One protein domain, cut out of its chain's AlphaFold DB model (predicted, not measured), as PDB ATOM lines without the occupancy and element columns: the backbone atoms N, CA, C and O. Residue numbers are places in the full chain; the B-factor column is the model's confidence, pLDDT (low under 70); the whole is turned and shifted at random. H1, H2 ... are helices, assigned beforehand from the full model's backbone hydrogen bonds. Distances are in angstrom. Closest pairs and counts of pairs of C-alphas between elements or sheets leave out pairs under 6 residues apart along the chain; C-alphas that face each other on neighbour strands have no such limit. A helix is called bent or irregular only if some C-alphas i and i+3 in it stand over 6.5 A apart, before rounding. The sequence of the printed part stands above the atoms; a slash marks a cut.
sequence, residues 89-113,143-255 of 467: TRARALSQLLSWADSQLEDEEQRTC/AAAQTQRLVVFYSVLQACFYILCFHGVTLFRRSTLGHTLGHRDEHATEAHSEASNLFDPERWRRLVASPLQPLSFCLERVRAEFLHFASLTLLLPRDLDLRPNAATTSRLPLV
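What this domain is: This is residues 89 to 113 and 143 to 255 of the 467 residues of the protein "Hypothetical protein" of Rhizochromulina marina (UniProt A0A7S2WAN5). Two long helices, H1 and the first arm of H2, lie side by side running opposite ways; H2 then bends sharply into a short arm, H2b, which H3 crosses as the chain folds back toward the beginning of H1. H5 packs on residues 158 to 165 of H2a, H4 sits by H1, the loop of residues 180 to 187 sticks out at one end, and the small H6 lies toward the other end. The printed part has 138 residues with six named helices, H1 to H6 in order, and no named strand; the class is all helix. It is compact, with a radius of gyration of the C-alphas of 16.1 A, and elongated, spanning 51 by 26 by 25 A.

How they stand to each other: H1, residues 89 to 112, and H2, residues 143 to 178, are the hubs, touching three helices each. By its hydrogen bonds H2 was assigned as one helix, but it is bent: C-alphas 166 and 169 are 8.0 A apart. Its arms H2a, residues 143 to 166, and H2b, residues 169 to 178, are about perpendicular at 73 degrees, only just past steep. Residues 94 to 104 of H1 touch H2a, the closest C-alphas being Leu 94 and Cys 160 at 6.1 A; the tilt of 32 degrees, opposite ways, is shallow, only just short of steep. H3, residues 188 to 198, touches H2b at a steep tilt of 54 degrees, opposite ways, with the C-alphas of Ser 175 and Ala 195 closest at 5.4 A. H3 also touches residues 91 to 95 of H1, closest at the C-alphas of Ala 91 and Ala 195, 6.2 A. H4, residues 201 to 208, and H1 only just touch, with 3 pairs of C-alphas within 8 A; the closest are Asp 102 and Leu 207, 7.2 A. H5, residues 220 to 233, touches H2a at a steep tilt of 53 degrees, the same way, with the C-alphas of Cys 165 and Phe 226 closest at 5.6 A. H6, residues 246 to 249, touches no helix. Every O i to N i+4 pair is within hydrogen-bond range in H1, H2a, H2b, H3, H4 and H5; H6 is too short for one.

Where its parts are: H1 begins at C-alpha 89, (185.002, 131.720, 189.823), and is 35.0 A long; H2a is 34.9 A and H5 20.0 A. H6 ends at C-alpha 249, (182.257, 113.193, 219.262).

The domain as a whole: The C-alphas of Arg 184 and Leu 254 are farthest apart, 52.2 A. Residues 114 to 142 are not printed; C-alphas 113 and 143 are 17.3 A apart across the cut. The links H4 to H5 and H5 to H6 are long. The pLDDT is under 70 at residues 112 to 113, 177 to 196 and 245 to 255.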
ATOM      1  N   THR A  89     183.821 131.833 188.947       94.44
ATOM      2  CA  THR A  89     185.002 131.720 189.823       94.44
ATOM      3  C   THR A  89     184.645 131.154 191.203       94.44
ATOM      4  O   THR A  89     185.369 130.312 191.734       94.44
ATOM      5  N   ARG A  90     183.503 131.559 191.783       95.69
ATOM      6  CA  ARG A  90     183.025 130.988 193.059       95.69
ATOM      7  C   ARG A  90     182.666 129.508 192.919       95.69
ATOM      8  O   ARG A  90     183.025 128.722 193.793       95.69
ATOM      9  N   ALA A  91     181.983 129.147 191.833       94.94
ATOM     10  CA  ALA A  91     181.625 127.773 191.512       94.94
ATOM     11  C   ALA A  91     182.876 126.895 191.348       94.94
ATOM     12  O   ALA A  91     182.979 125.891 192.041       94.94
ATOM     13  N   ARG A  92     183.871 127.322 190.555       94.81
ATOM     14  CA  ARG A  92     185.158 126.623 190.378       94.81
ATOM     15  C   ARG A  92     185.860 126.357 191.705       94.81
ATOM     16  O   ARG A  92     186.258 125.227 191.983       94.81
ATOM     17  N   ALA A  93     185.986 127.383 192.551       97.19
ATOM     18  CA  ALA A  93     186.617 127.238 193.862       97.19
ATOM     19  C   ALA A  93     185.864 126.227 194.746       97.19
ATOM     20  O   ALA A  93     186.485 125.355 195.355       97.19
ATOM     21  N   LEU A  94     184.529 126.303 194.784       97.38
ATOM     22  CA  LEU A  94     183.690 125.368 195.534       97.38
ATOM     23  C   LEU A  94     183.786 123.935 194.976       97.38
ATOM     24  O   LEU A  94     183.898 122.990 195.753       97.38
ATOM     25  N   SER A  95     183.810 123.772 193.651       96.19
ATOM     26  CA  SER A  95     183.936 122.479 192.969       96.19
ATOM     27  C   SER A  95     185.242 121.779 193.325       96.19
ATOM     28  O   SER A  95     185.216 120.597 193.664       96.19
ATOM     29  N   GLN A  96     186.366 122.504 193.321       97.50
ATOM     30  CA  GLN A  96     187.672 121.953 193.696       97.50
ATOM     31  C   GLN A  96     187.722 121.537 195.173       97.50
ATOM     32  O   GLN A  96     188.208 120.451 195.491       97.50
ATOM     33  N   LEU A  97     187.174 122.360 196.078       98.31
ATOM     34  CA  LEU A  97     187.084 122.022 197.504       98.31
ATOM     35  C   LEU A  97     186.239 120.765 197.742       98.31
ATOM     36  O   LEU A  97     186.652 119.876 198.488       98.31
ATOM     37  N   LEU A  98     185.069 120.679 197.107       97.62
ATOM     38  CA  LEU A  98     184.178 119.534 197.264       97.62
ATOM     39  C   LEU A  98     184.748 118.275 196.606       97.62
ATOM     40  O   LEU A  98     184.657 117.209 197.199       97.62
ATOM     41  N   SER A  99     185.371 118.382 195.427       96.81
ATOM     42  CA  SER A  99     185.989 117.234 194.748       96.81
ATOM     43  C   SER A  99     187.093 116.630 195.609       96.81
ATOM     44  O   SER A  99     187.151 115.416 195.786       96.81
ATOM     45  N   TRP A 100     187.911 117.480 196.232       97.62
ATOM     46  CA  TRP A 100     188.896 117.020 197.199       97.62
ATOM     47  C   TRP A 100     188.240 116.372 198.429       97.62
ATOM     48  O   TRP A 100     188.720 115.340 198.897       97.62
ATOM     49  N   ALA A 101     187.146 116.940 198.949       97.19
ATOM     50  CA  ALA A 101     186.429 116.377 200.095       97.19
ATOM     51  C   ALA A 101     185.831 114.993 199.789       97.19
ATOM     52  O   ALA A 101     185.923 114.107 200.639       97.19
ATOM     53  N   ASP A 102     185.291 114.789 198.585       96.25
ATOM     54  CA  ASP A 102     184.802 113.485 198.124       96.25
ATOM     55  C   ASP A 102     185.934 112.449 198.135       96.25
ATOM     56  O   ASP A 102     185.808 111.407 198.779       96.25
ATOM     57  N   SER A 103     187.083 112.774 197.530       95.75
ATOM     58  CA  SER A 103     188.249 111.880 197.521       95.75
ATOM     59  C   SER A 103     188.764 111.570 198.928       95.75
ATOM     60  O   SER A 103     189.163 110.444 199.205       95.75
ATOM     61  N   GLN A 104     188.752 112.543 199.848       94.50
ATOM     62  CA  GLN A 104     189.137 112.285 201.240       94.50
ATOM     63  C   GLN A 104     188.158 111.368 201.970       94.50
ATOM     64  O   GLN A 104     188.588 110.554 202.791       94.50
ATOM     65  N   LEU A 105     186.858 111.504 201.705       93.44
ATOM     66  CA  LEU A 105     185.855 110.635 202.303       93.44
ATOM     67  C   LEU A 105     186.020 109.195 201.802       93.44
ATOM     68  O   LEU A 105     186.036 108.276 202.617       93.44
ATOM     69  N   GLU A 106     186.215 109.000 200.497       93.44
ATOM     70  CA  GLU A 106     186.488 107.685 199.897       93.44
ATOM     71  C   GLU A 106     187.743 107.031 200.486       93.44
ATOM     72  O   GLU A 106     187.727 105.862 200.872       93.44
ATOM     73  N   ASP A 107     188.816 107.803 200.620       90.69
ATOM     74  CA  ASP A 107     190.063 107.385 201.251       90.69
ATOM     75  C   ASP A 107     189.864 106.917 202.706       90.69
ATOM     76  O   ASP A 107     190.440 105.914 203.137       90.69
ATOM     77  N   GLU A 108     189.069 107.642 203.498       86.50
ATOM     78  CA  GLU A 108     188.773 107.275 204.889       86.50
ATOM     79  C   GLU A 108     187.825 106.065 204.983       86.50
ATOM     80  O   GLU A 108     187.995 105.215 205.863       86.50
ATOM     81  N   GLU A 109     186.872 105.920 204.060       86.88
ATOM     82  CA  GLU A 109     186.032 104.721 203.941       86.88
ATOM     83  C   GLU A 109     186.890 103.486 203.629       86.88
ATOM     84  O   GLU A 109     186.792 102.466 204.312       86.88
ATOM     85  N   GLN A 110     187.824 103.592 202.681       86.31
ATOM     86  CA  GLN A 110     188.756 102.510 202.349       86.31
ATOM     87  C   GLN A 110     189.664 102.132 203.527       86.31
ATOM     88  O   GLN A 110     189.959 100.953 203.722       86.31
ATOM     89  N   ARG A 111     190.078 103.107 204.348       81.31
ATOM     90  CA  ARG A 111     190.871 102.866 205.569       81.31
ATOM     91  C   ARG A 111     190.071 102.199 206.690       81.31
ATOM     92  O   ARG A 111     190.676 101.590 207.570       81.31
ATOM     93  N   THR A 112     188.744 102.334 206.688       69.00
ATOM     94  CA  THR A 112     187.857 101.823 207.748       69.00
ATOM     95  C   THR A 112     187.121 100.531 207.378       69.00
ATOM     96  O   THR A 112     186.596  99.864 208.272       69.00
ATOM     97  N   CYS A 113     187.131 100.124 206.103       59.19
ATOM     98  CA  CYS A 113     186.584  98.846 205.651       59.19
ATOM     99  C   CYS A 113     187.283  97.636 206.317       59.19
ATOM    100  O   CYS A 113     188.507  97.501 206.230       59.19
ATOM    101  N   ALA A 143     197.917 108.170 214.858       78.00
ATOM    102  CA  ALA A 143     196.744 108.858 215.399       78.00
ATOM    103  C   ALA A 143     196.822 110.384 215.210       78.00
ATOM    104  O   ALA A 143     195.829 111.025 214.854       78.00
ATOM    105  N   ALA A 144     198.005 110.978 215.391       80.00
ATOM    106  CA  ALA A 144     198.231 112.401 215.149       80.00
ATOM    107  C   ALA A 144     198.065 112.758 213.663       80.00
ATOM    108  O   ALA A 144     197.376 113.725 213.337       80.00
ATOM    109  N   ALA A 145     198.624 111.950 212.758       85.38
ATOM    110  CA  ALA A 145     198.468 112.133 211.316       85.38
ATOM    111  C   ALA A 145     197.000 112.002 210.876       85.38
ATOM    112  O   ALA A 145     196.516 112.805 210.080       85.38
ATOM    113  N   GLN A 146     196.263 111.035 211.430       84.94
ATOM    114  CA  GLN A 146     194.825 110.903 211.185       84.94
ATOM    115  C   GLN A 146     194.050 112.128 211.678       84.94
ATOM    116  O   GLN A 146     193.228 112.669 210.944       84.94
ATOM    117  N   THR A 147     194.350 112.605 212.888       86.00
ATOM    118  CA  THR A 147     193.724 113.808 213.455       86.00
ATOM    119  C   THR A 147     193.931 115.010 212.535       86.00
ATOM    120  O   THR A 147     192.977 115.710 212.217       86.00
ATOM    121  N   GLN A 148     195.156 115.218 212.044       89.00
ATOM    122  CA  GLN A 148     195.467 116.294 211.102       89.00
ATOM    123  C   GLN A 148     194.673 116.180 209.795       89.00
ATOM    124  O   GLN A 148     194.127 117.175 209.325       89.00
ATOM    125  N   ARG A 149     194.559 114.975 209.218       90.19
ATOM    126  CA  ARG A 149     193.744 114.756 208.010       90.19
ATOM    127  C   ARG A 149     192.280 115.132 208.238       90.19
ATOM    128  O   ARG A 149     191.716 115.865 207.430       90.19
ATOM    129  N   LEU A 150     191.701 114.699 209.358       90.44
ATOM    130  CA  LEU A 150     190.312 115.001 209.711       90.44
ATOM    131  C   LEU A 150     190.085 116.494 209.963       90.44
ATOM    132  O   LEU A 150     189.108 117.051 209.473       90.44
ATOM    133  N   VAL A 151     190.992 117.173 210.671       91.75
ATOM    134  CA  VAL A 151     190.888 118.625 210.903       91.75
ATOM    135  C   VAL A 151     190.894 119.389 209.579       91.75
ATOM    136  O   VAL A 151     190.093 120.311 209.405       91.75
ATOM    137  N   VAL A 152     191.736 118.993 208.620       94.12
ATOM    138  CA  VAL A 152     191.729 119.615 207.291       94.12
ATOM    139  C   VAL A 152     190.435 119.300 206.535       94.12
ATOM    140  O   VAL A 152     189.836 120.217 205.980       94.12
ATOM    141  N   PHE A 153     189.959 118.052 206.572       95.31
ATOM    142  CA  PHE A 153     188.677 117.656 205.979       95.31
ATOM    143  C   PHE A 153     187.505 118.503 206.495       95.31
ATOM    144  O   PHE A 153     186.765 119.098 205.711       95.31
ATOM    145  N   TYR A 154     187.383 118.642 207.815       94.75
ATOM    146  CA  TYR A 154     186.348 119.467 208.435       94.75
ATOM    147  C   TYR A 154     186.504 120.951 208.107       94.75
ATOM    148  O   TYR A 154     185.507 121.636 207.891       94.75
ATOM    149  N   SER A 155     187.738 121.450 208.012       95.94
ATOM    150  CA  SER A 155     187.998 122.843 207.632       95.94
ATOM    151  C   SER A 155     187.579 123.124 206.188       95.94
ATOM    152  O   SER A 155     186.980 124.166 205.926       95.94
ATOM    153  N   VAL A 156     187.843 122.196 205.261       97.62
ATOM    154  CA  VAL A 156     187.401 122.305 203.862       97.62
ATOM    155  C   VAL A 156     185.878 122.293 203.768       97.62
ATOM    156  O   VAL A 156     185.308 123.175 203.132       97.62
ATOM    157  N   LEU A 157     185.195 121.366 204.444       97.56
ATOM    158  CA  LEU A 157     183.732 121.352 204.427       97.56
ATOM    159  C   LEU A 157     183.132 122.601 205.076       97.56
ATOM    160  O   LEU A 157     182.188 123.168 204.532       97.56
ATOM    161  N   GLN A 158     183.716 123.100 206.166       96.31
ATOM    162  CA  GLN A 158     183.302 124.377 206.742       96.31
ATOM    163  C   GLN A 158     183.483 125.542 205.760       96.31
ATOM    164  O   GLN A 158     182.624 126.420 205.708       96.31
ATOM    165  N   ALA A 159     184.562 125.555 204.970       97.75
ATOM    166  CA  ALA A 159     184.752 126.541 203.911       97.75
ATOM    167  C   ALA A 159     183.646 126.450 202.850       97.75
ATOM    168  O   ALA A 159     183.078 127.479 202.485       97.75
ATOM    169  N   CYS A 160     183.287 125.239 202.413       98.25
ATOM    170  CA  CYS A 160     182.182 125.018 201.480       98.25
ATOM    171  C   CYS A 160     180.851 125.530 202.042       98.25
ATOM    172  O   CYS A 160     180.161 126.306 201.380       98.25
ATOM    173  N   PHE A 161     180.516 125.152 203.280       97.31
ATOM    174  CA  PHE A 161     179.305 125.611 203.962       97.31
ATOM    175  C   PHE A 161     179.272 127.136 204.062       97.31
ATOM    176  O   PHE A 161     178.275 127.753 203.706       97.31
ATOM    177  N   TYR A 162     180.379 127.754 204.472       96.88
ATOM    178  CA  TYR A 162     180.482 129.203 204.612       96.88
ATOM    179  C   TYR A 162     180.308 129.937 203.273       96.88
ATOM    180  O   TYR A 162     179.550 130.900 203.198       96.88
ATOM    181  N   ILE A 163     180.936 129.464 202.190       97.31
ATOM    182  CA  ILE A 163     180.749 130.040 200.848       97.31
ATOM    183  C   ILE A 163     179.278 129.934 200.411       97.31
ATOM    184  O   ILE A 163     178.723 130.902 199.883       97.31
ATOM    185  N   LEU A 164     178.630 128.791 200.666       96.69
ATOM    186  CA  LEU A 164     177.212 128.582 200.363       96.69
ATOM    187  C   LEU A 164     176.278 129.450 201.207       96.69
ATOM    188  O   LEU A 164     175.268 129.907 200.686       96.69
ATOM    189  N   CYS A 165     176.621 129.755 202.457       96.06
ATOM    190  CA  CYS A 165     175.836 130.691 203.264       96.06
ATOM    191  C   CYS A 165     175.755 132.076 202.590       96.06
ATOM    192  O   CYS A 165     174.700 132.691 202.574       96.06
ATOM    193  N   PHE A 166     176.848 132.553 201.977       95.69
ATOM    194  CA  PHE A 166     176.890 133.876 201.335       95.69
ATOM    195  C   PHE A 166     176.360 133.899 199.897       95.69
ATOM    196  O   PHE A 166     175.821 134.912 199.448       95.69
ATOM    197  N   HIS A 167     176.585 132.830 199.129       95.12
ATOM    198  CA  HIS A 167     176.341 132.828 197.676       95.12
ATOM    199  C   HIS A 167     175.486 131.659 197.190       95.12
ATOM    200  O   HIS A 167     175.181 131.592 196.000       95.12
ATOM    201  N   GLY A 168     175.079 130.753 198.078       93.62
ATOM    202  CA  GLY A 168     174.395 129.509 197.734       93.62
ATOM    203  C   GLY A 168     173.106 129.744 196.962       93.62
ATOM    204  O   GLY A 168     172.922 129.134 195.918       93.62
ATOM    205  N   VAL A 169     172.255 130.681 197.396       91.06
ATOM    206  CA  VAL A 169     170.988 130.999 196.706       91.06
ATOM    207  C   VAL A 169     171.240 131.468 195.271       91.06
ATOM    208  O   VAL A 169     170.589 131.000 194.336       91.06
ATOM    209  N   THR A 170     172.207 132.366 195.073       90.00
ATOM    210  CA  THR A 170     172.561 132.890 193.746       90.00
ATOM    211  C   THR A 170     173.149 131.801 192.849       90.00
ATOM    212  O   THR A 170     172.771 131.701 191.682       90.00
ATOM    213  N   LEU A 171     174.057 130.979 193.381       91.88
ATOM    214  CA  LEU A 171     174.682 129.880 192.644       91.88
ATOM    215  C   LEU A 171     173.659 128.792 192.285       91.88
ATOM    216  O   LEU A 171     173.616 128.349 191.140       91.88
ATOM    217  N   PHE A 172     172.787 128.429 193.225       91.44
ATOM    218  CA  PHE A 172     171.731 127.439 193.027       91.44
ATOM    219  C   PHE A 172     170.712 127.904 191.985       91.44
ATOM    220  O   PHE A 172     170.362 127.150 191.079       91.44
ATOM    221  N   ARG A 173     170.288 129.175 192.041       87.31
ATOM    222  CA  ARG A 173     169.387 129.763 191.039       87.31
ATOM    223  C   ARG A 173     169.989 129.713 189.634       87.31
ATOM    224  O   ARG A 173     169.285 129.386 188.689       87.31
ATOM    225  N   ARG A 174     171.283 130.013 189.484       84.81
ATOM    226  CA  ARG A 174     171.967 129.932 188.178       84.81
ATOM    227  C   ARG A 174     172.079 128.495 187.673       84.81
ATOM    228  O   ARG A 174     171.887 128.274 186.484       84.81
ATOM    229  N   SER A 175     172.356 127.543 188.564       83.88
ATOM    230  CA  SER A 175     172.426 126.115 188.227       83.88
ATOM    231  C   SER A 175     171.067 125.572 187.757       83.88
ATOM    232  O   SER A 175     170.969 124.952 186.703       83.88
ATOM    233  N   THR A 176     169.991 125.904 188.474       77.12
ATOM    234  CA  THR A 176     168.629 125.420 188.180       77.12
ATOM    235  C   THR A 176     167.955 126.142 187.009       77.12
ATOM    236  O   THR A 176     167.387 125.487 186.138       77.12
ATOM    237  N   LEU A 177     168.034 127.477 186.932       68.81
ATOM    238  CA  LEU A 177     167.399 128.250 185.852       68.81
ATOM    239  C   LEU A 177     168.193 128.224 184.541       68.81
ATOM    240  O   LEU A 177     167.584 128.315 183.473       68.81
ATOM    241  N   GLY A 178     169.520 128.053 184.595       60.59
ATOM    242  CA  GLY A 178     170.354 127.886 183.398       60.59
ATOM    243  C   GLY A 178     169.910 126.695 182.542       60.59
ATOM    244  O   GLY A 178     169.925 126.773 181.319       60.59
ATOM    245  N   HIS A 179     169.391 125.640 183.179       53.81
ATOM    246  CA  HIS A 179     168.824 124.478 182.495       53.81
ATOM    247  C   HIS A 179     167.459 124.764 181.830       53.81
ATOM    248  O   HIS A 179     167.052 124.048 180.916       53.81
ATOM    249  N   THR A 180     166.726 125.796 182.269       48.41
ATOM    250  CA  THR A 180     165.367 126.097 181.774       48.41
ATOM    251  C   THR A 180     165.322 127.095 180.617       48.41
ATOM    252  O   THR A 180     164.385 127.050 179.827       48.41
ATOM    253  N   LEU A 181     166.325 127.972 180.487       49.56
ATOM    254  CA  LEU A 181     166.305 129.067 179.506       49.56
ATOM    255  C   LEU A 181     167.049 128.781 178.193       49.56
ATOM    256  O   LEU A 181     167.009 129.618 177.299       49.56
ATOM    257  N   GLY A 182     167.682 127.613 178.033       44.41
ATOM    258  CA  GLY A 182     168.106 127.097 176.721       44.41
ATOM    259  C   GLY A 182     169.016 128.004 175.878       44.41
ATOM    260  O   GLY A 182     169.095 127.801 174.666       44.41
ATOM    261  N   HIS A 183     169.698 128.988 176.470       44.69
ATOM    262  CA  HIS A 183     170.634 129.837 175.737       44.69
ATOM    263  C   HIS A 183     171.926 129.045 175.500       44.69
ATOM    264  O   HIS A 183     172.747 128.868 176.397       44.69
ATOM    265  N   ARG A 184     172.044 128.482 174.293       44.41
ATOM    266  CA  ARG A 184     173.234 127.791 173.788       44.41
ATOM    267  C   ARG A 184     174.343 128.811 173.523       44.41
ATOM    268  O   ARG A 184     174.529 129.212 172.382       44.41
ATOM    269  N   ASP A 185     175.066 129.201 174.563       47.91
ATOM    270  CA  ASP A 185     176.431 129.699 174.396       47.91
ATOM    271  C   ASP A 185     177.386 128.518 174.562       47.91
ATOM    272  O   ASP A 185     177.457 127.907 175.629       47.91
ATOM    273  N   GLU A 186     178.119 128.172 173.502       46.62
ATOM    274  CA  GLU A 186     179.057 127.039 173.496       46.62
ATOM    275  C   GLU A 186     180.184 127.212 174.537       46.62
ATOM    276  O   GLU A 186     180.632 126.225 175.119       46.62
ATOM    277  N   HIS A 187     180.545 128.456 174.882       45.91
ATOM    278  CA  HIS A 187     181.467 128.792 175.982       45.91
ATOM    279  C   HIS A 187     180.839 128.700 177.388       45.91
ATOM    280  O   HIS A 187     181.551 128.567 178.382       45.91
ATOM    281  N   ALA A 188     179.507 128.726 177.512       49.69
ATOM    282  CA  ALA A 188     178.823 128.571 178.797       49.69
ATOM    283  C   ALA A 188     178.688 127.093 179.219       49.69
ATOM    284  O   ALA A 188     178.415 126.795 180.383       49.69
ATOM    285  N   THR A 189     178.902 126.156 178.291       51.38
ATOM    286  CA  THR A 189     178.674 124.715 178.481       51.38
ATOM    287  C   THR A 189     179.512 124.110 179.617       51.38
ATOM    288  O   THR A 189     178.995 123.315 180.405       51.38
ATOM    289  N   GLU A 190     180.777 124.518 179.762       51.78
ATOM    290  CA  GLU A 190     181.660 124.021 180.831       51.78
ATOM    291  C   GLU A 190     181.270 124.576 182.207       51.78
ATOM    292  O   GLU A 190     181.101 123.819 183.165       51.78
ATOM    293  N   ALA A 191     181.014 125.886 182.293       50.59
ATOM    294  CA  ALA A 191     180.573 126.530 183.530       50.59
ATOM    295  C   ALA A 191     179.202 126.006 184.010       50.59
ATOM    296  O   ALA A 191     178.954 125.918 185.216       50.59
ATOM    297  N   HIS A 192     178.313 125.628 183.084       55.16
ATOM    298  CA  HIS A 192     177.031 124.999 183.399       55.16
ATOM    299  C   HIS A 192     177.188 123.565 183.929       55.16
ATOM    300  O   HIS A 192     176.524 123.212 184.905       55.16
ATOM    301  N   SER A 193     178.083 122.763 183.345       58.56
ATOM    302  CA  SER A 193     178.379 121.397 183.808       58.56
ATOM    303  C   SER A 193     178.940 121.384 185.234       58.56
ATOM    304  O   SER A 193     178.463 120.642 186.099       58.56
ATOM    305  N   GLU A 194     179.889 122.279 185.529       57.38
ATOM    306  CA  GLU A 194     180.437 122.425 186.880       57.38
ATOM    307  C   GLU A 194     179.362 122.852 187.891       57.38
ATOM    308  O   GLU A 194     179.243 122.249 188.958       57.38
ATOM    309  N   ALA A 195     178.533 123.847 187.552       59.91
ATOM    310  CA  ALA A 195     177.475 124.340 188.433       59.91
ATOM    311  C   ALA A 195     176.343 123.328 188.667       59.91
ATOM    312  O   ALA A 195     175.706 123.357 189.723       59.91
ATOM    313  N   SER A 196     176.083 122.436 187.710       63.66
ATOM    314  CA  SER A 196     175.109 121.353 187.862       63.66
ATOM    315  C   SER A 196     175.586 120.318 188.887       63.66
ATOM    316  O   SER A 196     174.827 119.927 189.770       63.66
ATOM    317  N   ASN A 197     176.870 119.945 188.852       80.19
ATOM    318  CA  ASN A 197     177.449 118.986 189.805       80.19
ATOM    319  C   ASN A 197     177.647 119.563 191.221       80.19
ATOM    320  O   ASN A 197     177.823 118.820 192.190       80.19
ATOM    321  N   LEU A 198     177.628 120.892 191.373       90.62
ATOM    322  CA  LEU A 198     177.756 121.547 192.679       90.62
ATOM    323  C   LEU A 198     176.572 121.289 193.612       90.62
ATOM    324  O   LEU A 198     176.764 121.272 194.827       90.62
ATOM    325  N   PHE A 199     175.370 121.109 193.067       92.88
ATOM    326  CA  PHE A 199     174.130 120.990 193.841       92.88
ATOM    327  C   PHE A 199     173.472 119.615 193.718       92.88
ATOM    328  O   PHE A 199     172.278 119.494 193.968       92.88
ATOM    329  N   ASP A 200     174.247 118.581 193.374       91.56
ATOM    330  CA  ASP A 200     173.784 117.194 193.408       91.56
ATOM    331  C   ASP A 200     173.384 116.792 194.846       91.56
ATOM    332  O   ASP A 200     174.257 116.718 195.725       91.56
ATOM    333  N   PRO A 201     172.091 116.521 195.119       92.31
ATOM    334  CA  PRO A 201     171.625 116.164 196.456       92.31
ATOM    335  C   PRO A 201     172.299 114.910 197.017       92.31
ATOM    336  O   PRO A 201     172.522 114.821 198.227       92.31
ATOM    337  N   GLU A 202     172.649 113.944 196.164       92.31
ATOM    338  CA  GLU A 202     173.236 112.681 196.611       92.31
ATOM    339  C   GLU A 202     174.666 112.881 197.117       92.31
ATOM    340  O   GLU A 202     175.026 112.379 198.187       92.31
ATOM    341  N   ARG A 203     175.454 113.702 196.415       94.44
ATOM    342  CA  ARG A 203     176.787 114.120 196.862       94.44
ATOM    343  C   ARG A 203     176.739 114.773 198.240       94.44
ATOM    344  O   ARG A 203     177.471 114.372 199.147       94.44
ATOM    345  N   TRP A 204     175.856 115.757 198.429       95.50
ATOM    346  CA  TRP A 204     175.732 116.446 199.714       95.50
ATOM    347  C   TRP A 204     175.269 115.507 200.817       95.50
ATOM    348  O   TRP A 204     175.885 115.496 201.883       95.50
ATOM    349  N   ARG A 205     174.253 114.675 200.553       94.31
ATOM    350  CA  ARG A 205     173.776 113.649 201.487       94.31
ATOM    351  C   ARG A 205     174.919 112.732 201.928       94.31
ATOM    352  O   ARG A 205     175.087 112.527 203.129       94.31
ATOM    353  N   ARG A 206     175.728 112.232 200.987       94.06
ATOM    354  CA  ARG A 206     176.898 111.377 201.257       94.06
ATOM    355  C   ARG A 206     177.936 112.085 202.129       94.06
ATOM    356  O   ARG A 206     178.381 111.505 203.116       94.06
ATOM    357  N   LEU A 207     178.275 113.340 201.828       94.88
ATOM    358  CA  LEU A 207     179.243 114.119 202.608       94.88
ATOM    359  C   LEU A 207     178.753 114.390 204.041       94.88
ATOM    360  O   LEU A 207     179.467 114.092 205.007       94.88
ATOM    361  N   VAL A 208     177.540 114.937 204.205       94.50
ATOM    362  CA  VAL A 208     177.048 115.389 205.521       94.50
ATOM    363  C   VAL A 208     176.596 114.251 206.432       94.50
ATOM    364  O   VAL A 208     176.777 114.351 207.645       94.50
ATOM    365  N   ALA A 209     176.050 113.170 205.865       91.44
ATOM    366  CA  ALA A 209     175.592 111.997 206.610       91.44
ATOM    367  C   ALA A 209     176.663 110.899 206.718       91.44
ATOM    368  O   ALA A 209     176.384 109.808 207.220       91.44
ATOM    369  N   SER A 210     177.889 111.173 206.263       91.00
ATOM    370  CA  SER A 210     179.016 110.260 206.437       91.00
ATOM    371  C   SER A 210     179.268 109.946 207.922       91.00
ATOM    372  O   SER A 210     178.974 110.769 208.801       91.00
ATOM    373  N   PRO A 211     179.910 108.806 208.246       86.62
ATOM    374  CA  PRO A 211     180.317 108.486 209.617       86.62
ATOM    375  C   PRO A 211     181.229 109.541 210.266       86.62
ATOM    376  O   PRO A 211     181.373 109.560 211.489       86.62
ATOM    377  N   LEU A 212     181.849 110.415 209.463       87.25
ATOM    378  CA  LEU A 212     182.686 111.520 209.929       87.25
ATOM    379  C   LEU A 212     181.871 112.697 210.489       87.25
ATOM    380  O   LEU A 212     182.454 113.532 211.180       87.25
ATOM    381  N   GLN A 213     180.562 112.758 210.213       88.50
ATOM    382  CA  GLN A 213     179.593 113.740 210.724       88.50
ATOM    383  C   GLN A 213     180.123 115.191 210.743       88.50
ATOM    384  O   GLN A 213     180.134 115.833 211.800       88.50
ATOM    385  N   PRO A 214     180.562 115.740 209.594       90.88
ATOM    386  CA  PRO A 214     181.309 117.001 209.530       90.88
ATOM    387  C   PRO A 214     180.578 118.202 210.143       90.88
ATOM    388  O   PRO A 214     181.207 119.048 210.780       90.88
ATOM    389  N   LEU A 215     179.246 118.252 210.037       90.50
ATOM    390  CA  LEU A 215     178.429 119.313 210.637       90.50
ATOM    391  C   LEU A 215     178.587 119.391 212.164       90.50
ATOM    392  O   LEU A 215     178.483 120.474 212.735       90.50
ATOM    393  N   SER A 216     178.894 118.280 212.840       86.69
ATOM    394  CA  SER A 216     179.089 118.259 214.299       86.69
ATOM    395  C   SER A 216     180.349 119.006 214.747       86.69
ATOM    396  O   SER A 216     180.419 119.441 215.894       86.69
ATOM    397  N   PHE A 217     181.329 119.158 213.852       86.06
ATOM    398  CA  PHE A 217     182.620 119.790 214.131       86.06
ATOM    399  C   PHE A 217     182.731 121.206 213.565       86.06
ATOM    400  O   PHE A 217     183.613 121.956 213.975       86.06
ATOM    401  N   CYS A 218     181.839 121.573 212.646       89.19
ATOM    402  CA  CYS A 218     181.755 122.929 212.124       89.19
ATOM    403  C   CYS A 218     181.187 123.898 213.168       89.19
ATOM    404  O   CYS A 218     180.446 123.525 214.081       89.19
ATOM    405  N   LEU A 219     181.500 125.175 212.980       88.62
ATOM    406  CA  LEU A 219     180.934 126.275 213.744       88.62
ATOM    407  C   LEU A 219     179.406 126.270 213.731       88.62
ATOM    408  O   LEU A 219     178.798 126.183 212.669       88.62
ATOM    409  N   GLU A 220     178.806 126.473 214.909       88.06
ATOM    410  CA  GLU A 220     177.348 126.467 215.104       88.06
ATOM    411  C   GLU A 220     176.617 127.367 214.106       88.06
ATOM    412  O   GLU A 220     175.691 126.920 213.441       88.06
ATOM    413  N   ARG A 221     177.063 128.623 213.959       88.12
ATOM    414  CA  ARG A 221     176.422 129.587 213.052       88.12
ATOM    415  C   ARG A 221     176.526 129.161 211.590       88.12
ATOM    416  O   ARG A 221     175.528 129.164 210.890       88.12
ATOM    417  N   VAL A 222     177.711 128.726 211.154       93.31
ATOM    418  CA  VAL A 222     177.918 128.237 209.780       93.31
ATOM    419  C   VAL A 222     177.048 127.009 209.512       93.31
ATOM    420  O   VAL A 222     176.432 126.912 208.456       93.31
ATOM    421  N   ARG A 223     176.954 126.088 210.479       92.94
ATOM    422  CA  ARG A 223     176.064 124.926 210.400       92.94
ATOM    423  C   ARG A 223     174.601 125.347 210.279       92.94
ATOM    424  O   ARG A 223     173.916 124.825 209.409       92.94
ATOM    425  N   ALA A 224     174.123 126.229 211.156       92.25
ATOM    426  CA  ALA A 224     172.725 126.651 211.181       92.25
ATOM    427  C   ALA A 224     172.316 127.304 209.853       92.25
ATOM    428  O   ALA A 224     171.329 126.891 209.250       92.25
ATOM    429  N   GLU A 225     173.128 128.236 209.355       94.19
ATOM    430  CA  GLU A 225     172.870 128.936 208.094       94.19
ATOM    431  C   GLU A 225     172.958 128.007 206.881       94.19
ATOM    432  O   GLU A 225     172.109 128.055 205.992       94.19
ATOM    433  N   PHE A 226     173.927 127.089 206.853       95.88
ATOM    434  CA  PHE A 226     173.998 126.089 205.790       95.88
ATOM    435  C   PHE A 226     172.774 125.165 205.790       95.88
ATOM    436  O   PHE A 226     172.234 124.870 204.726       95.88
ATOM    437  N   LEU A 227     172.313 124.715 206.961       94.38
ATOM    438  CA  LEU A 227     171.111 123.885 207.065       94.38
ATOM    439  C   LEU A 227     169.856 124.658 206.651       94.38
ATOM    440  O   LEU A 227     168.987 124.089 205.988       94.38
ATOM    441  N   HIS A 228     169.779 125.951 206.972       92.56
ATOM    442  CA  HIS A 228     168.707 126.810 206.490       92.56
ATOM    443  C   HIS A 228     168.740 126.926 204.958       92.56
ATOM    444  O   HIS A 228     167.742 126.618 204.304       92.56
ATOM    445  N   PHE A 229     169.901 127.214 204.365       94.38
ATOM    446  CA  PHE A 229     170.096 127.200 202.912       94.38
ATOM    447  C   PHE A 229     169.698 125.858 202.269       94.38
ATOM    448  O   PHE A 229     168.966 125.838 201.277       94.38
ATOM    449  N   ALA A 230     170.137 124.733 202.840       94.38
ATOM    450  CA  ALA A 230     169.816 123.398 202.344       94.38
ATOM    451  C   ALA A 230     168.308 123.104 202.412       94.38
ATOM    452  O   ALA A 230     167.768 122.456 201.517       94.38
ATOM    453  N   SER A 231     167.617 123.616 203.438       91.75
ATOM    454  CA  SER A 231     166.160 123.501 203.562       91.75
ATOM    455  C   SER A 231     165.407 124.327 202.512       91.75
ATOM    456  O   SER A 231     164.443 123.828 201.932       91.75
ATOM    457  N   LEU A 232     165.880 125.544 202.215       90.44
ATOM    458  CA  LEU A 232     165.293 126.439 201.212       90.44
ATOM    459  C   LEU A 232     165.438 125.886 199.791       90.44
ATOM    460  O   LEU A 232     164.541 126.035 198.968       90.44
ATOM    461  N   THR A 233     166.570 125.245 199.508       91.06
ATOM    462  CA  THR A 233     166.908 124.719 198.176       91.06
ATOM    463  C   THR A 233     166.544 123.253 197.978       91.06
ATOM    464  O   THR A 233     166.694 122.739 196.873       91.06
ATOM    465  N   LEU A 234     166.061 122.574 199.026       91.06
ATOM    466  CA  LEU A 234     165.842 121.121 199.048       91.06
ATOM    467  C   LEU A 234     167.102 120.316 198.681       91.06
ATOM    468  O   LEU A 234     167.009 119.212 198.150       91.06
ATOM    469  N   LEU A 235     168.283 120.863 198.985       92.62
ATOM    470  CA  LEU A 235     169.570 120.223 198.709       92.62
ATOM    471  C   LEU A 235     169.762 118.929 199.511       92.62
ATOM    472  O   LEU A 235     170.473 118.027 199.078       92.62
ATOM    473  N   LEU A 236     169.142 118.844 200.691       93.00
ATOM    474  CA  LEU A 236     169.164 117.666 201.551       93.00
ATOM    475  C   LEU A 236     167.745 117.101 201.727       93.00
ATOM    476  O   LEU A 236     166.796 117.881 201.867       93.00
ATOM    477  N   PRO A 237     167.582 115.763 201.784       87.88
ATOM    478  CA  PRO A 237     166.311 115.142 202.143       87.88
ATOM    479  C   PRO A 237     165.814 115.629 203.509       87.88
ATOM    480  O   PRO A 237     166.591 115.751 204.457       87.88
ATOM    481  N   ARG A 238     164.507 115.893 203.628       84.50
ATOM    482  CA  ARG A 238     163.898 116.449 204.855       84.50
ATOM    483  C   ARG A 238     163.954 115.494 206.051       84.50
ATOM    484  O   ARG A 238     163.876 115.935 207.191       84.50
ATOM    485  N   ASP A 239     164.051 114.201 205.783       84.19
ATOM    486  CA  ASP A 239     164.079 113.100 206.744       84.19
ATOM    487  C   ASP A 239     165.504 112.645 207.105       84.19
ATOM    488  O   ASP A 239     165.677 111.686 207.860       84.19
ATOM    489  N   LEU A 240     166.535 113.331 206.599       87.44
ATOM    490  CA  LEU A 240     167.926 112.980 206.861       87.44
ATOM    491  C   LEU A 240     168.292 113.204 208.339       87.44
ATOM    492  O   LEU A 240     168.352 114.337 208.818       87.44
ATOM    493  N   ASP A 241     168.589 112.120 209.064       83.31
ATOM    494  CA  ASP A 241     169.019 112.194 210.463       83.31
ATOM    495  C   ASP A 241     170.478 112.667 210.570       83.31
ATOM    496  O   ASP A 241     171.425 111.910 210.350       83.31
ATOM    497  N   LEU A 242     170.655 113.940 210.925       84.75
ATOM    498  CA  LEU A 242     171.959 114.578 211.131       84.75
ATOM    499  C   LEU A 242     172.336 114.704 212.614       84.75
ATOM    500  O   LEU A 242     173.236 115.473 212.964       84.75
ATOM    501  N   ARG A 243     171.656 113.981 213.515       78.50
ATOM    502  CA  ARG A 243     171.963 114.054 214.947       78.50
ATOM    503  C   ARG A 243     173.381 113.524 215.226       78.50
ATOM    504  O   ARG A 243     173.749 112.453 214.735       78.50
ATOM    505  N   PRO A 244     174.186 114.235 216.037       72.75
ATOM    506  CA  PRO A 244     175.522 113.773 216.398       72.75
ATOM    507  C   PRO A 244     175.462 112.413 217.099       72.75
ATOM    508  O   PRO A 244     174.682 112.226 218.033       72.75
ATOM    509  N   ASN A 245     176.309 111.467 216.690       68.81
ATOM    510  CA  ASN A 245     176.472 110.212 217.415       68.81
ATOM    511  C   ASN A 245     177.523 110.405 218.521       68.81
ATOM    512  O   ASN A 245     178.639 110.854 218.254       68.81
ATOM    513  N   ALA A 246     177.195 110.010 219.756       60.47
ATOM    514  CA  ALA A 246     178.093 110.095 220.910       60.47
ATOM    515  C   ALA A 246     179.450 109.391 220.682       60.47
ATOM    516  O   ALA A 246     180.468 109.824 221.221       60.47
ATOM    517  N   ALA A 247     179.488 108.344 219.848       60.41
ATOM    518  CA  ALA A 247     180.721 107.638 219.491       60.41
ATOM    519  C   ALA A 247     181.666 108.464 218.591       60.41
ATOM    520  O   ALA A 247     182.884 108.279 218.639       60.41
ATOM    521  N   THR A 248     181.132 109.383 217.783       57.31
ATOM    522  CA  THR A 248     181.903 110.207 216.837       57.31
ATOM    523  C   THR A 248     182.494 111.437 217.521       57.31
ATOM    524  O   THR A 248     183.636 111.803 217.247       57.31
ATOM    525  N   THR A 249     181.785 112.028 218.489       53.91
ATOM    526  CA  THR A 249     182.257 113.193 219.262       53.91
ATOM    527  C   THR A 249     183.554 112.914 220.037       53.91
ATOM    528  O   THR A 249     184.306 113.836 220.335       53.91
ATOM    529  N   SER A 250     183.865 111.642 220.317       54.25
ATOM    530  CA  SER A 250     185.106 111.229 220.986       54.25
ATOM    531  C   SER A 250     186.317 111.061 220.047       54.25
ATOM    532  O   SER A 250     187.405 110.762 220.538       54.25
ATOM    533  N   ARG A 251     186.157 111.193 218.717       55.12
ATOM    534  CA  ARG A 251     187.201 110.835 217.731       55.12
ATOM    535  C   ARG A 251     188.270 111.901 217.491       55.12
ATOM    536  O   ARG A 251     189.346 111.553 217.017       55.12
ATOM    537  N   LEU A 252     188.019 113.165 217.831       56.38
ATOM    538  CA  LEU A 252     189.058 114.196 217.822       56.38
ATOM    539  C   LEU A 252     189.557 114.427 219.254       56.38
ATOM    540  O   LEU A 252     188.768 114.844 220.109       56.38
ATOM    541  N   PRO A 253     190.852 114.201 219.546       45.53
ATOM    542  CA  PRO A 253     191.457 114.701 220.768       45.53
ATOM    543  C   PRO A 253     191.242 116.214 220.816       45.53
ATOM    544  O   PRO A 253     191.629 116.924 219.888       45.53
ATOM    545  N   LEU A 254     190.601 116.700 221.881       43.66
ATOM    546  CA  LEU A 254     190.427 118.125 222.151       43.66
ATOM    547  C   LEU A 254     191.781 118.825 221.938       43.66
ATOM    548  O   LEU A 254     192.752 118.511 222.634       43.66
ATOM    549  N   VAL A 255     191.856 119.700 220.930       41.81
ATOM    550  CA  VAL A 255     193.088 120.385 220.528       41.81
ATOM    551  C   VAL A 255     193.735 121.004 221.767       41.81
ATOM    552  O   VAL A 255     193.129 121.807 222.474       41.81
TER     553      VAL A 255